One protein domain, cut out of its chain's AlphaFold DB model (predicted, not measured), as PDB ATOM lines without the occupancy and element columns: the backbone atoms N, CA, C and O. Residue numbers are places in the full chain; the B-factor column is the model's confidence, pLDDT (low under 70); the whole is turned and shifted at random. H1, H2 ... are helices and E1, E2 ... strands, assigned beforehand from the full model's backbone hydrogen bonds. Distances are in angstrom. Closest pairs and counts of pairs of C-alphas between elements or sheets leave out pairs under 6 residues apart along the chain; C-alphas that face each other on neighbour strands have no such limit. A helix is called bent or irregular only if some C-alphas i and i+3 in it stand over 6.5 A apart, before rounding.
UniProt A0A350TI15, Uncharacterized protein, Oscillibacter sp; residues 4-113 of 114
ATOM      1  N   ALA A   4     -24.768  17.351  19.030       98.25
ATOM      2  CA  ALA A   4     -25.115  18.746  19.301       98.25
ATOM      3  C   ALA A   4     -26.071  18.871  20.496       98.25
ATOM      4  O   ALA A   4     -25.834  19.689  21.384       98.25
ATOM      5  N   GLU A   5     -27.097  18.020  20.550       98.50
ATOM      6  CA  GLU A   5     -28.029  17.962  21.679       98.50
ATOM      7  C   GLU A   5     -27.332  17.522  22.970       98.50
ATOM      8  O   GLU A   5     -27.586  18.099  24.024       98.50
ATOM      9  N   LEU A   6     -26.438  16.527  22.898       98.44
ATOM     10  CA  LEU A   6     -25.648  16.092  24.050       98.44
ATOM     11  C   LEU A   6     -24.817  17.252  24.610       98.44
ATOM     12  O   LEU A   6     -24.891  17.535  25.802       98.44
ATOM     13  N   ARG A   7     -24.087  17.965  23.745       98.50
ATOM     14  CA  ARG A   7     -23.282  19.128  24.137       98.50
ATOM     15  C   ARG A   7     -24.116  20.184  24.860       98.50
ATOM     16  O   ARG A   7     -23.717  20.650  25.923       98.50
ATOM     17  N   GLU A   8     -25.269  20.554  24.304       98.38
ATOM     18  CA  GLU A   8     -26.163  21.544  24.922       98.38
ATOM     19  C   GLU A   8     -26.614  21.098  26.319       98.38
ATOM     20  O   GLU A   8     -26.572  21.879  27.270       98.38
ATOM     21  N   LYS A   9     -26.990  19.823  26.465       98.38
ATOM     22  CA  LYS A   9     -27.434  19.262  27.744       98.38
ATOM     23  C   LYS A   9     -26.320  19.216  28.789       98.38
ATOM     24  O   LYS A   9     -26.568  19.599  29.931       98.38
ATOM     25  N   LEU A  10     -25.112  18.793  28.413       98.12
ATOM     26  CA  LEU A  10     -23.965  18.737  29.327       98.12
ATOM     27  C   LEU A  10     -23.538  20.139  29.782       98.12
ATOM     28  O   LEU A  10     -23.320  20.356  30.971       98.12
ATOM     29  N   LEU A  11     -23.523  21.127  28.877       97.88
ATOM     30  CA  LEU A  11     -23.305  22.536  29.241       97.88
ATOM     31  C   LEU A  11     -24.402  23.077  30.176       97.88
ATOM     32  O   LEU A  11     -24.146  23.974  30.980       97.88
ATOM     33  N   GLY A  12     -25.615  22.528  30.085       97.19
ATOM     34  CA  GLY A  12     -26.728  22.791  30.996       97.19
ATOM     35  C   GLY A  12     -26.643  22.068  32.346       97.19
ATOM     36  O   GLY A  12     -27.527  22.264  33.180       97.19
ATOM     37  N   GLY A  13     -25.607  21.252  32.577       97.25
ATOM     38  CA  GLY A  13     -25.383  20.517  33.822       97.25
ATOM     39  C   GLY A  13     -26.074  19.154  33.906       97.25
ATOM     40  O   GLY A  13     -26.153  18.598  35.000       97.25
ATOM     41  N   ALA A  14     -26.589  18.619  32.793       97.62
ATOM     42  CA  ALA A  14     -27.063  17.237  32.756       97.62
ATOM     43  C   ALA A  14     -25.900  16.259  32.991       97.62
ATOM     44  O   ALA A  14     -24.770  16.528  32.585       97.62
ATOM     45  N   VAL A  15     -26.197  15.121  33.614       97.31
ATOM     46  CA  VAL A  15     -25.231  14.038  33.848       97.31
ATOM     47  C   VAL A  15     -25.466  12.906  32.852       97.31
ATOM     48  O   VAL A  15     -26.578  12.732  32.355       97.31
ATOM     49  N   MET A  16     -24.432  12.129  32.547       97.12
ATOM     50  CA  MET A  16     -24.497  11.086  31.520       97.12
ATOM     51  C   MET A  16     -25.511   9.974  31.856       97.12
ATOM     52  O   MET A  16     -26.205   9.507  30.950       97.12
ATOM     53  N   ASP A  17     -25.658   9.620  33.139       95.75
ATOM     54  CA  ASP A  17     -26.609   8.606  33.642       95.75
ATOM     55  C   ASP A  17     -28.087   8.963  33.377       95.75
ATOM     56  O   ASP A  17     -28.923   8.092  33.147       95.75
ATOM     57  N   ASP A  18     -28.415  10.258  33.309       96.06
ATOM     58  CA  ASP A  18     -29.769  10.725  32.979       96.06
ATOM     59  C   ASP A  18     -30.062  10.667  31.468       96.06
ATOM     60  O   ASP A  18     -31.217  10.760  31.036       96.06
ATOM     61  N   LEU A  19     -29.018  10.583  30.637       97.12
ATOM     62  CA  LEU A  19     -29.107  10.742  29.185       97.12
ATOM     63  C   LEU A  19     -29.017   9.421  28.424       97.12
ATOM     64  O   LEU A  19     -29.579   9.314  27.328       97.12
ATOM     65  N   PHE A  20     -28.331   8.431  28.988       96.81
ATOM     66  CA  PHE A  20     -28.074   7.150  28.349       96.81
ATOM     67  C   PHE A  20     -28.332   5.988  29.303       96.81
ATOM     68  O   PHE A  20     -28.006   6.038  30.480       96.81
ATOM     69  N   ALA A  21     -28.877   4.898  28.763       95.06
ATOM     70  CA  ALA A  21     -28.955   3.632  29.476       95.06
ATOM     71  C   ALA A  21     -27.666   2.843  29.221       95.06
ATOM     72  O   ALA A  21     -27.528   2.200  28.172       95.06
ATOM     73  N   PHE A  22     -26.722   2.923  30.156       94.00
ATOM     74  CA  PHE A  22     -25.473   2.171  30.078       94.00
ATOM     75  C   PHE A  22     -25.696   0.674  30.284       94.00
ATOM     76  O   PHE A  22     -26.675   0.226  30.888       94.00
ATOM     77  N   ARG A  23     -24.790  -0.115  29.715       91.94
ATOM     78  CA  ARG A  23     -24.792  -1.574  29.793       91.94
ATOM     79  C   ARG A  23     -23.369  -2.085  29.955       91.94
ATOM     80  O   ARG A  23     -22.418  -1.393  29.605       91.94
ATOM     81  N   ASN A  24     -23.249  -3.328  30.401       87.62
ATOM     82  CA  ASN A  24     -21.956  -3.995  30.464       87.62
ATOM     83  C   ASN A  24     -21.454  -4.306  29.045       87.62
ATOM     84  O   ASN A  24     -22.192  -4.898  28.249       87.62
ATOM     85  N   GLY A  25     -20.223  -3.893  28.754       82.25
ATOM     86  CA  GLY A  25     -19.390  -4.414  27.672       82.25
ATOM     87  C   GLY A  25     -18.509  -5.558  28.182       82.25
ATOM     88  O   GLY A  25     -18.935  -6.343  29.040       82.25
ATOM     89  N   GLN A  26     -17.260  -5.616  27.720       81.31
ATOM     90  CA  GLN A  26     -16.257  -6.558  28.225       81.31
ATOM     91  C   GLN A  26     -15.617  -6.043  29.528       81.31
ATOM     92  O   GLN A  26     -14.597  -5.363  29.506       81.31
ATOM     93  N   ASP A  27     -16.231  -6.377  30.666       87.81
ATOM     94  CA  ASP A  27     -15.806  -5.961  32.018       87.81
ATOM     95  C   ASP A  27     -15.792  -4.431  32.252       87.81
ATOM     96  O   ASP A  27     -15.146  -3.943  33.182       87.81
ATOM     97  N   CYS A  28     -16.551  -3.673  31.456       92.38
ATOM     98  CA  CYS A  28     -16.692  -2.220  31.568       92.38
ATOM     99  C   CYS A  28     -18.131  -1.744  31.323       92.38
ATOM    100  O   CYS A  28     -18.996  -2.519  30.906       92.38
ATOM    101  N   GLU A  29     -18.393  -0.462  31.574       95.94
ATOM    102  CA  GLU A  29     -19.655   0.192  31.219       95.94
ATOM    103  C   GLU A  29     -19.511   0.908  29.875       95.94
ATOM    104  O   GLU A  29     -18.543   1.632  29.651       95.94
ATOM    105  N   ILE A  30     -20.485   0.700  28.990       97.69
ATOM    106  CA  ILE A  30     -20.561   1.307  27.658       97.69
ATOM    107  C   ILE A  30     -21.989   1.770  27.369       97.69
ATOM    108  O   ILE A  30     -22.957   1.316  27.989       97.69
ATOM    109  N   PHE A  31     -22.153   2.587  26.334       97.75
ATOM    110  CA  PHE A  31     -23.442   2.736  25.660       97.75
ATOM    111  C   PHE A  31     -23.360   2.101  24.276       97.75
ATOM    112  O   PHE A  31     -22.427   2.351  23.523       97.75
ATOM    113  N   LYS A  32     -24.356   1.294  23.906       97.31
ATOM    114  CA  LYS A  32     -24.449   0.725  22.557       97.31
ATOM    115  C   LYS A  32     -25.903   0.492  22.178       97.31
ATOM    116  O   LYS A  32     -26.618  -0.255  22.855       97.31
ATOM    117  N   ALA A  33     -26.324   1.117  21.083       97.06
ATOM    118  CA  ALA A  33     -27.650   0.955  20.508       97.06
ATOM    119  C   ALA A  33     -27.922  -0.511  20.129       97.06
ATOM    120  O   ALA A  33     -27.017  -1.324  19.938       97.06
ATOM    121  N   THR A  34     -29.198  -0.869  19.990       95.50
ATOM    122  CA  THR A  34     -29.602  -2.246  19.654       95.50
ATOM    123  C   THR A  34     -29.348  -2.619  18.199       95.50
ATOM    124  O   THR A  34     -29.439  -3.791  17.847       95.50
ATOM    125  N   ARG A  35     -29.103  -1.636  17.329       96.31
ATOM    126  CA  ARG A  35     -28.795  -1.845  15.916       96.31
ATOM    127  C   ARG A  35     -27.948  -0.700  15.381       96.31
ATOM    128  O   ARG A  35     -28.028   0.420  15.877       96.31
ATOM    129  N   PHE A  36     -27.200  -0.998  14.328       97.94
ATOM    130  CA  PHE A  36     -26.521   0.015  13.539       97.94
ATOM    131  C   PHE A  36     -27.528   0.808  12.699       97.94
ATOM    132  O   PHE A  36     -28.319   0.223  11.953       97.94
ATOM    133  N   GLU A  37     -27.456   2.134  12.780       96.75
ATOM    134  CA  GLU A  37     -28.206   3.055  11.929       96.75
ATOM    135  C   GLU A  37     -27.304   4.201  11.494       96.75
ATOM    136  O   GLU A  37     -26.798   4.947  12.332       96.75
ATOM    137  N   ARG A  38     -27.152   4.385  10.179       96.62
ATOM    138  CA  ARG A  38     -26.479   5.559   9.626       96.62
ATOM    139  C   ARG A  38     -27.342   6.797   9.883       96.62
ATOM    140  O   ARG A  38     -28.321   7.033   9.179       96.62
ATOM    141  N   SER A  39     -26.977   7.550  10.908       96.88
ATOM    142  CA  SER A  39     -27.691   8.725  11.401       96.88
ATOM    143  C   SER A  39     -26.732   9.629  12.176       96.88
ATOM    144  O   SER A  39     -25.596   9.233  12.445       96.88
ATOM    145  N   ASP A  40     -27.210  10.816  12.549       97.75
ATOM    146  CA  ASP A  40     -26.506  11.756  13.434       97.75
ATOM    147  C   ASP A  40     -26.769  11.482  14.926       97.75
ATOM    148  O   ASP A  40     -26.278  12.206  15.795       97.75
ATOM    149  N   ASP A  41     -27.562  10.452  15.235       98.19
ATOM    150  CA  ASP A  41     -27.795  10.013  16.602       98.19
ATOM    151  C   ASP A  41     -26.589   9.235  17.124       98.19
ATOM    152  O   ASP A  41     -25.994   8.420  16.417       98.19
ATOM    153  N   ILE A  42     -26.246   9.472  18.388       98.62
ATOM    154  CA  ILE A  42     -25.228   8.704  19.101       98.62
ATOM    155  C   ILE A  42     -25.744   7.273  19.260       98.62
ATOM    156  O   ILE A  42     -26.819   7.047  19.820       98.62
ATOM    157  N   ILE A  43     -24.964   6.312  18.772       98.50
ATOM    158  CA  ILE A  43     -25.260   4.878  18.819       98.50
ATOM    159  C   ILE A  43     -24.237   4.087  19.636       98.50
ATOM    160  O   ILE A  43     -24.489   2.920  19.930       98.50
ATOM    161  N   TYR A  44     -23.099   4.686  19.992       98.50
ATOM    162  CA  TYR A  44     -22.044   4.015  20.742       98.50
ATOM    163  C   TYR A  44     -21.237   4.997  21.598       98.50
ATOM    164  O   TYR A  44     -20.954   6.109  21.161       98.50
ATOM    165  N   ILE A  45     -20.866   4.577  22.804       98.44
ATOM    166  CA  ILE A  45     -19.880   5.221  23.676       98.44
ATOM    167  C   ILE A  45     -19.003   4.080  24.219       98.44
ATOM    168  O   ILE A  45     -19.577   3.119  24.741       98.44
ATOM    169  N   PRO A  46     -17.667   4.147  24.067       97.69
ATOM    170  CA  PRO A  46     -16.728   3.142  24.561       97.69
ATOM    171  C   PRO A  46     -16.662   3.160  26.096       97.69
ATOM    172  O   PRO A  46     -17.438   3.857  26.747       97.69
ATOM    173  N   ASP A  47     -15.738   2.390  26.668       97.81
ATOM    174  CA  ASP A  47     -15.524   2.274  28.113       97.81
ATOM    175  C   ASP A  47     -15.499   3.651  28.795       97.81
ATOM    176  O   ASP A  47     -14.603   4.470  28.557       97.81
ATOM    177  N   LEU A  48     -16.503   3.896  29.641       96.56
ATOM    178  CA  LEU A  48     -16.690   5.178  30.316       96.56
ATOM    179  C   LEU A  48     -15.549   5.475  31.291       96.56
ATOM    180  O   LEU A  48     -15.068   6.605  31.352       96.56
ATOM    181  N   ALA A  49     -15.096   4.467  32.039       95.50
ATOM    182  CA  ALA A  49     -14.078   4.632  33.069       95.50
ATOM    183  C   ALA A  49     -12.695   4.846  32.448       95.50
ATOM    184  O   ALA A  49     -11.944   5.713  32.900       95.50
ATOM    185  N   LEU A  50     -12.372   4.098  31.390       96.12
ATOM    186  CA  LEU A  50     -11.116   4.252  30.656       96.12
ATOM    187  C   LEU A  50     -10.993   5.645  30.024       96.12
ATOM    188  O   LEU A  50      -9.906   6.218  30.011       96.12
ATOM    189  N   ASN A  51     -12.113   6.192  29.548       96.75
ATOM    190  CA  ASN A  51     -12.190   7.518  28.940       96.75
ATOM    191  C   ASN A  51     -12.467   8.648  29.937       96.75
ATOM    192  O   ASN A  51     -12.662   9.785  29.519       96.75
ATOM    193  N   LEU A  52     -12.474   8.352  31.242       96.19
ATOM    194  CA  LEU A  52     -12.716   9.322  32.314       96.19
ATOM    195  C   LEU A  52     -14.043  10.090  32.162       96.19
ATOM    196  O   LEU A  52     -14.153  11.227  32.613       96.19
ATOM    197  N   ILE A  53     -15.061   9.466  31.563       96.56
ATOM    198  CA  ILE A  53     -16.373  10.083  31.356       96.56
ATOM    199  C   ILE A  53     -17.124  10.111  32.698       96.56
ATOM    200  O   ILE A  53     -17.436   9.047  33.244       96.56
ATOM    201  N   PRO A  54     -17.465  11.295  33.241       94.69
ATOM    202  CA  PRO A  54     -18.237  11.385  34.470       94.69
ATOM    203  C   PRO A  54     -19.674  10.904  34.231       94.69
ATOM    204  O   PRO A  54     -20.403  11.429  33.389       94.69
ATOM    205  N   VAL A  55     -20.088   9.882  34.984       94.25
ATOM    206  CA  VAL A  55     -21.403   9.240  34.812       94.25
ATOM    207  C   VAL A  55     -22.483   9.947  35.629       94.25
ATOM    208  O   VAL A  55     -23.519  10.345  35.097       94.25
ATOM    209  N   THR A  56     -22.217  10.140  36.922       95.81
ATOM    210  CA  THR A  56     -23.178  10.662  37.907       95.81
ATOM    211  C   THR A  56     -22.932  12.118  38.293       95.81
ATOM    212  O   THR A  56     -23.662  12.671  39.114       95.81
ATOM    213  N   GLU A  57     -21.882  12.734  37.755       96.19
ATOM    214  CA  GLU A  57     -21.490  14.112  38.043       96.19
ATOM    215  C   GLU A  57     -21.532  14.950  36.755       96.19
ATOM    216  O   GLU A  57     -21.305  14.411  35.670       96.19
ATOM    217  N   PRO A  58     -21.863  16.253  36.834       96.88
ATOM    218  CA  PRO A  58     -21.801  17.130  35.672       96.88
ATOM    219  C   PRO A  58     -20.369  17.273  35.150       96.88
ATOM    220  O   PRO A  58     -19.414  17.214  35.926       96.88
ATOM    221  N   ALA A  59     -20.238  17.564  33.856       96.19
ATOM    222  CA  ALA A  59     -18.951  17.895  33.254       96.19
ATOM    223  C   ALA A  59     -18.299  19.112  33.941       96.19
ATOM    224  O   ALA A  59     -18.969  20.087  34.304       96.19
ATOM    225  N   ASN A  60     -16.974  19.098  34.065       95.69
ATOM    226  CA  ASN A  60     -16.173  20.125  34.731       95.69
ATOM    227  C   ASN A  60     -15.875  21.336  33.821       95.69
ATOM    228  O   ASN A  60     -14.776  21.890  33.807       95.69
ATOM    229  N   GLY A  61     -16.877  21.762  33.051       95.44
ATOM    230  CA  GLY A  61     -16.806  22.900  32.139       95.44
ATOM    231  C   GLY A  61     -16.716  22.522  30.655       95.44
ATOM    232  O   GLY A  61     -16.775  21.350  30.299       95.44
ATOM    233  N   PRO A  62     -16.611  23.519  29.757       96.75
ATOM    234  CA  PRO A  62     -16.783  23.303  28.318       96.75
ATOM    235  C   PRO A  62     -15.731  22.407  27.658       96.75
ATOM    236  O   PRO A  62     -16.060  21.721  26.700       96.75
ATOM    237  N   GLU A  63     -14.486  22.418  28.138       96.94
ATOM    238  CA  GLU A  63     -13.421  21.567  27.581       96.94
ATOM    239  C   GLU A  63     -13.727  20.084  27.826       96.94
ATOM    240  O   GLU A  63     -13.732  19.301  26.882       96.94
ATOM    241  N   ASP A  64     -14.111  19.743  29.058       96.69
ATOM    242  CA  ASP A  64     -14.539  18.394  29.452       96.69
ATOM    243  C   ASP A  64     -15.772  17.931  28.651       96.69
ATOM    244  O   ASP A  64     -15.850  16.795  28.190       96.69
ATOM    245  N   VAL A  65     -16.716  18.839  28.368       98.19
ATOM    246  CA  VAL A  65     -17.859  18.530  27.490       98.19
ATOM    247  C   VAL A  65     -17.411  18.103  26.092       98.19
ATOM    248  O   VAL A  65     -17.975  17.156  25.543       98.19
ATOM    249  N   GLU A  66     -16.430  18.780  25.491       98.19
ATOM    250  CA  GLU A  66     -15.946  18.393  24.161       98.19
ATOM    251  C   GLU A  66     -15.198  17.056  24.189       98.19
ATOM    252  O   GLU A  66     -15.341  16.278  23.245       98.19
ATOM    253  N   GLU A  67     -14.468  16.749  25.264       97.50
ATOM    254  CA  GLU A  67     -13.816  15.444  25.444       97.50
ATOM    255  C   GLU A  67     -14.852  14.309  25.533       97.50
ATOM    256  O   GLU A  67     -14.764  13.323  24.792       97.50
ATOM    257  N   ILE A  68     -15.907  14.486  26.339       97.94
ATOM    258  CA  ILE A  68     -17.014  13.523  26.458       97.94
ATOM    259  C   ILE A  68     -17.728  13.338  25.111       97.94
ATOM    260  O   ILE A  68     -17.957  12.211  24.662       97.94
ATOM    261  N   VAL A  69     -18.077  14.437  24.434       98.31
ATOM    262  CA  VAL A  69     -18.757  14.392  23.127       98.31
ATOM    263  C   VAL A  69     -17.862  13.754  22.058       98.31
ATOM    264  O   VAL A  69     -18.377  13.060  21.177       98.31
ATOM    265  N   GLY A  70     -16.543  13.941  22.145       97.88
ATOM    266  CA  GLY A  70     -15.551  13.298  21.283       97.88
ATOM    267  C   GLY A  70     -15.524  11.773  21.410       97.88
ATOM    268  O   GLY A  70     -15.230  11.086  20.434       97.88
ATOM    269  N   CYS A  71     -15.913  11.240  22.570       98.19
ATOM    270  CA  CYS A  71     -16.040   9.802  22.813       98.19
ATOM    271  C   CYS A  71     -17.411   9.228  22.416       98.19
ATOM    272  O   CYS A  71     -17.627   8.021  22.502       98.19
ATOM    273  N   CYS A  72     -18.361  10.058  21.989       98.38
ATOM    274  CA  CYS A  72     -19.676   9.599  21.556       98.38
ATOM    275  C   CYS A  72     -19.676   9.381  20.042       98.38
ATOM    276  O   CYS A  72     -19.292  10.271  19.296       98.38
ATOM    277  N   TYR A  73     -20.147   8.237  19.558       98.69
ATOM    278  CA  TYR A  73     -20.101   7.882  18.139       98.69
ATOM    279  C   TYR A  73     -21.496   7.704  17.557       98.69
ATOM    280  O   TYR A  73     -22.351   7.015  18.114       98.69
ATOM    281  N   THR A  74     -21.710   8.321  16.404       98.75
ATOM    282  CA  THR A  74     -22.893   8.203  15.557       98.75
ATOM    283  C   THR A  74     -22.662   7.173  14.460       98.75
ATOM    284  O   THR A  74     -21.525   6.812  14.156       98.75
ATOM    285  N   GLY A  75     -23.729   6.720  13.801       98.44
ATOM    286  CA  GLY A  75     -23.567   5.842  12.640       98.44
ATOM    287  C   GLY A  75     -22.787   6.498  11.500       98.44
ATOM    288  O   GLY A  75     -22.080   5.802  10.778       98.44
ATOM    289  N   ASN A  76     -22.884   7.822  11.349       98.50
ATOM    290  CA  ASN A  76     -22.074   8.563  10.386       98.50
ATOM    291  C   ASN A  76     -20.579   8.549  10.753       98.50
ATOM    292  O   ASN A  76     -19.768   8.380   9.847       98.50
ATOM    293  N   ASP A  77     -20.219   8.626  12.041       98.62
ATOM    294  CA  ASP A  77     -18.814   8.532  12.475       98.62
ATOM    295  C   ASP A  77     -18.213   7.157  12.134       98.62
ATOM    296  O   ASP A  77     -17.115   7.081  11.599       98.62
ATOM    297  N   PHE A  78     -18.953   6.060  12.354       98.56
ATOM    298  CA  PHE A  78     -18.492   4.718  11.957       98.56
ATOM    299  C   PHE A  78     -18.282   4.592  10.441       98.56
ATOM    300  O   PHE A  78     -17.331   3.949   9.999       98.56
ATOM    301  N   VAL A  79     -19.170   5.184   9.635       98.44
ATOM    302  CA  VAL A  79     -19.032   5.188   8.170       98.44
ATOM    303  C   VAL A  79     -17.817   6.000   7.737       98.44
ATOM    304  O   VAL A  79     -17.117   5.580   6.821       98.44
ATOM    305  N   GLU A  80     -17.559   7.140   8.377       98.19
ATOM    306  CA  GLU A  80     -16.372   7.953   8.109       98.19
ATOM    307  C   GLU A  80     -15.082   7.201   8.456       98.19
ATOM    308  O   GLU A  80     -14.191   7.123   7.610       98.19
ATOM    309  N   GLU A  81     -15.028   6.570   9.632       97.75
ATOM    310  CA  GLU A  81     -13.898   5.741  10.077       97.75
ATOM    311  C   GLU A  81     -13.602   4.611   9.076       97.75
ATOM    312  O   GLU A  81     -12.452   4.326   8.759       97.75
ATOM    313  N   CYS A  82     -14.647   4.021   8.487       97.31
ATOM    314  CA  CYS A  82     -14.532   2.978   7.464       97.31
ATOM    315  C   CYS A  82     -14.361   3.518   6.030       97.31
ATOM    316  O   CYS A  82     -14.642   2.806   5.064       97.31
ATOM    317  N   GLY A  83     -13.967   4.782   5.847       96.69
ATOM    318  CA  GLY A  83     -13.714   5.360   4.521       96.69
ATOM    319  C   GLY A  83     -14.949   5.440   3.613       96.69
ATOM    320  O   GLY A  83     -14.824   5.467   2.387       96.69
ATOM    321  N   GLY A  84     -16.151   5.467   4.192       97.44
ATOM    322  CA  GLY A  84     -17.428   5.482   3.480       97.44
ATOM    323  C   GLY A  84     -18.082   4.108   3.294       97.44
ATOM    324  O   GLY A  84     -19.203   4.054   2.777       97.44
ATOM    325  N   ASP A  85     -17.436   3.015   3.712       97.12
ATOM    326  CA  ASP A  85     -17.999   1.667   3.605       97.12
ATOM    327  C   ASP A  85     -19.029   1.398   4.715       97.12
ATOM    328  O   ASP A  85     -18.714   1.290   5.899       97.12
ATOM    329  N   VAL A  86     -20.299   1.288   4.316       97.56
ATOM    330  CA  VAL A  86     -21.430   1.118   5.237       97.56
ATOM    331  C   VAL A  86     -21.521  -0.298   5.807       97.56
ATOM    332  O   VAL A  86     -21.970  -0.460   6.944       97.56
ATOM    333  N   GLU A  87     -21.143  -1.326   5.047       96.38
ATOM    334  CA  GLU A  87     -21.208  -2.701   5.550       96.38
ATOM    335  C   GLU A  87     -20.046  -2.961   6.510       96.38
ATOM    336  O   GLU A  87     -20.276  -3.509   7.590       96.38
ATOM    337  N   LYS A  88     -18.853  -2.437   6.204       96.88
ATOM    338  CA  LYS A  88     -17.721  -2.444   7.135       96.88
ATOM    339  C   LYS A  88     -18.020  -1.657   8.407       96.88
ATOM    340  O   LYS A  88     -17.814  -2.167   9.501       96.88
ATOM    341  N   ALA A  89     -18.627  -0.474   8.293       98.19
ATOM    342  CA  ALA A  89     -19.069   0.310   9.448       98.19
ATOM    343  C   ALA A  89     -20.074  -0.443  10.328       98.19
ATOM    344  O   ALA A  89     -20.014  -0.369  11.557       98.19
ATOM    345  N   ARG A  90     -20.991  -1.203   9.713       97.94
ATOM    346  CA  ARG A  90     -21.907  -2.077  10.452       97.94
ATOM    347  C   ARG A  90     -21.147  -3.195  11.164       97.94
ATOM    348  O   ARG A  90     -21.485  -3.495  12.307       97.94
ATOM    349  N   HIS A  91     -20.173  -3.818  10.505       96.88
ATOM    350  CA  HIS A  91     -19.356  -4.869  11.103       96.88
ATOM    351  C   HIS A  91     -18.535  -4.332  12.286       96.88
ATOM    352  O   HIS A  91     -18.661  -4.856  13.393       96.88
ATOM    353  N   LEU A  92     -17.843  -3.204  12.095       98.00
ATOM    354  CA  LEU A  92     -17.103  -2.478  13.128       98.00
ATOM    355  C   LEU A  92     -17.983  -2.129  14.330       98.00
ATOM    356  O   LEU A  92     -17.614  -2.387  15.472       98.00
ATOM    357  N   PHE A  93     -19.187  -1.603  14.087       98.06
ATOM    358  CA  PHE A  93     -20.145  -1.317  15.153       98.06
ATOM    359  C   PHE A  93     -20.455  -2.553  15.997       98.06
ATOM    360  O   PHE A  93     -20.526  -2.458  17.222       98.06
ATOM    361  N   TRP A  94     -20.661  -3.713  15.369       96.56
ATOM    362  CA  TRP A  94     -20.940  -4.946  16.102       96.56
ATOM    363  C   TRP A  94     -19.726  -5.460  16.863       96.56
ATOM    364  O   TRP A  94     -19.918  -5.928  17.985       96.56
ATOM    365  N   TYR A  95     -18.533  -5.294  16.299       95.81
ATOM    366  CA  TYR A  95     -17.263  -5.682  16.898       95.81
ATOM    367  C   TYR A  95     -16.900  -4.857  18.145       95.81
ATOM    368  O   TYR A  95     -16.454  -5.418  19.141       95.81
ATOM    369  N   CYS A  96     -17.133  -3.540  18.135       96.38
ATOM    370  CA  CYS A  96     -16.821  -2.674  19.277       96.38
ATOM    371  C   CYS A  96     -17.574  -3.084  20.552       96.38
ATOM    372  O   CYS A  96     -18.805  -3.050  20.567       96.38
ATOM    373  N   ASP A  97     -16.866  -3.401  21.636       94.38
ATOM    374  CA  ASP A  97     -17.502  -3.781  22.912       94.38
ATOM    375  C   ASP A  97     -16.876  -3.124  24.152       94.38
ATOM    376  O   ASP A  97     -17.326  -3.352  25.272       94.38
ATOM    377  N   TRP A  98     -15.861  -2.284  23.956       95.81
ATOM    378  CA  TRP A  98     -15.252  -1.435  24.989       95.81
ATOM    379  C   TRP A  98     -14.342  -0.354  24.380       95.81
ATOM    380  O   TRP A  98     -14.219   0.743  24.912       95.81
ATOM    381  N   GLN A  99     -13.717  -0.650  23.243       96.88
ATOM    382  CA  GLN A  99     -12.722   0.166  22.555       96.88
ATOM    383  C   GLN A  99     -13.329   1.245  21.638       96.88
ATOM    384  O   GLN A  99     -14.495   1.166  21.238       96.88
ATOM    385  N   HIS A 100     -12.527   2.244  21.256       98.00
ATOM    386  CA  HIS A 100     -12.896   3.200  20.205       98.00
ATOM    387  C   HIS A 100     -12.978   2.510  18.830       98.00
ATOM    388  O   HIS A 100     -12.196   1.589  18.576       98.00
ATOM    389  N   PRO A 101     -13.839   2.981  17.903       97.88
ATOM    390  CA  PRO A 101     -13.922   2.434  16.544       97.88
ATOM    391  C   PRO A 101     -12.577   2.421  15.809       97.88
ATOM    392  O   PRO A 101     -12.232   1.419  15.195       97.88
ATOM    393  N   SER A 102     -11.773   3.474  15.949       97.00
ATOM    394  CA  SER A 102     -10.440   3.567  15.339       97.00
ATOM    395  C   SER A 102      -9.431   2.556  15.895       97.00
ATOM    396  O   SER A 102      -8.483   2.186  15.209       97.00
ATOM    397  N   SER A 103      -9.617   2.097  17.136       96.56
ATOM    398  CA  SER A 103      -8.795   1.034  17.732       96.56
ATOM    399  C   SER A 103      -9.252  -0.359  17.303       96.56
ATOM    400  O   SER A 103      -8.419  -1.241  17.171       96.56
ATOM    401  N   ALA A 104     -10.555  -0.538  17.064       95.88
ATOM    402  CA  ALA A 104     -11.146  -1.796  16.607       95.88
ATOM    403  C   ALA A 104     -10.978  -2.054  15.103       95.88
ATOM    404  O   ALA A 104     -10.969  -3.206  14.681       95.88
ATOM    405  N   LEU A 105     -10.905  -0.993  14.292       96.19
ATOM    406  CA  LEU A 105     -10.882  -1.096  12.833       96.19
ATOM    407  C   LEU A 105      -9.766  -2.019  12.301       96.19
ATOM    408  O   LEU A 105     -10.094  -2.871  11.481       96.19
ATOM    409  N   PRO A 106      -8.506  -1.935  12.773       94.50
ATOM    410  CA  PRO A 106      -7.451  -2.829  12.295       94.50
ATOM    411  C   PRO A 106      -7.740  -4.309  12.575       94.50
ATOM    412  O   PRO A 106      -7.427  -5.160  11.756       94.50
ATOM    413  N   GLU A 107      -8.382  -4.621  13.706       92.19
ATOM    414  CA  GLU A 107      -8.665  -6.009  14.093       92.19
ATOM    415  C   GLU A 107      -9.694  -6.658  13.159       92.19
ATOM    416  O   GLU A 107      -9.547  -7.818  12.791       92.19
ATOM    417  N   ILE A 108     -10.707  -5.901  12.717       92.12
ATOM    418  CA  ILE A 108     -11.679  -6.411  11.738       92.12
ATOM    419  C   ILE A 108     -11.148  -6.414  10.301       92.12
ATOM    420  O   ILE A 108     -11.711  -7.094   9.451       92.12
ATOM    421  N   GLU A 109     -10.121  -5.614  10.005       87.25
ATOM    422  CA  GLU A 109      -9.448  -5.614   8.702       87.25
ATOM    423  C   GLU A 109      -8.564  -6.848   8.544       87.25
ATOM    424  O   GLU A 109      -8.605  -7.493   7.499       87.25
ATOM    425  N   ASP A 110      -7.825  -7.203   9.594       77.94
ATOM    426  CA  ASP A 110      -6.969  -8.388   9.613       77.94
ATOM    427  C   ASP A 110      -7.801  -9.689   9.515       77.94
ATOM    428  O   ASP A 110      -7.392 -10.629   8.833       77.94
ATOM    429  N   ASP A 111      -8.997  -9.728  10.117       66.50
ATOM    430  CA  ASP A 111      -9.927 -10.871  10.047       66.50
ATOM    431  C   ASP A 111     -10.527 -11.102   8.635       66.50
ATOM    432  O   ASP A 111     -10.995 -12.204   8.339       66.50
ATOM    433  N   GLU A 112     -10.535 -10.099   7.742       61.28
ATOM    434  CA  GLU A 112     -11.008 -10.245   6.351       61.28
ATOM    435  C   GLU A 112      -9.947 -10.858   5.410       61.28
ATOM    436  O   GLU A 112     -10.286 -11.269   4.294       61.28
ATOM    437  N   GLU A 113      -8.677 -10.931   5.831       57.03
ATOM    438  CA  GLU A 113      -7.556 -11.428   5.016       57.03
ATOM    439  C   GLU A 113      -7.243 -12.940   5.184       57.03
ATOM    440  O   GLU A 113      -6.344 -13.443   4.496       57.03
TER     441      GLU A 113
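What this domain is: This is residues 4 to 113 of the 114 residues of an uncharacterized protein of Oscillibacter sp (UniProt A0A350TI15). A small hairpin of two strands, E1 and E2, sits in the middle of an elongated domain, with the crossed helices H4, H5 and H6 clustered at one end and the pair H1 and H3, with the short H2 near H1, at the other. The long link of residues 46 to 61 leads from the hairpin to H3. The printed part has 110 residues with six named helices and two named strands, in the order H1 H2 E1 E2 H3 H4 H5 H6; the two strands are antiparallel, and the class is mostly helix. The whole is compact, with a radius of gyration of the C-alphas of 14.0 A, and it spans 46 by 28 by 24 A.

Where its parts are: Strand E1 is residues 29 to 32, 9.9 A long, and E2 is residues 42 to 45, 7.9 A long, with C-alpha 42 at (-25.228, 8.704, 19.101). H1 is residues 4 to 11, 10.8 A, beginning with C-alpha 4 at (-25.115, 18.746, 19.301). H2 is residues 16 to 19, 5.2 A, and H3 is residues 62 to 70, 12.3 A. H4 is residues 75 to 81, 10.0 A, and H5 is residues 86 to 95, 14.1 A. H6 is residues 101 to 110, 14.6 A, ending with C-alpha 110 at (-6.969, -8.388, 9.613); it is irregular, but only just, with C-alphas 103 and 106 6.8 A apart.

How they stand to each other: E1 and E2 form a hairpin at 157 degrees between their directions, with N 31 and O 45 3.1 A apart and N 45 and O 31 2.8 A apart, both within hydrogen-bond range. Residues 42 to 44 of E2 also pair with residues 73 to 74, antiparallel, and residues 23 to 24 pair with residues 29 to 30 of E1, antiparallel. The closest C-alphas of E2 and H4 are those of Ile 43 and Gly 75, 6.5 A apart. H4 and H5 touch about perpendicular at 82 degrees, closest at the C-alphas of Val 79 and Ala 89, 5.0 A. H5 and H6 touch about perpendicular at 79 degrees, closest at the C-alphas of Leu 92 and Leu 105, 6.4 A. H4 and H6 touch at a steep tilt of 62 degrees, the same way, closest at the C-alphas of Glu 81 and Ser 102, 6.7 A. H1 and H3 touch at a steep tilt of 38 degrees, opposite ways, closest at the C-alphas of Leu 10 and Val 65, 6.4 A. H1 and H2 are close but not clearly touching, the C-alphas of Leu 10 and Met 16 being 8.0 A apart. H3 and H4 are apart. Every O i to N i+4 pair is within hydrogen-bond range in H1, H3, H4 and H5, while H6 has 4 of 6 and H2 is too short for such a pair.

The domain as a whole: The two C-alphas farthest apart, those of Gly 12 and Glu 113, are 47.0 A from each other. The printed part has no cut. The link from E2 to H3 is long, with 16 residues. The mean pLDDT of the printed part is 95.3, and residues 111 to 113 are under 70.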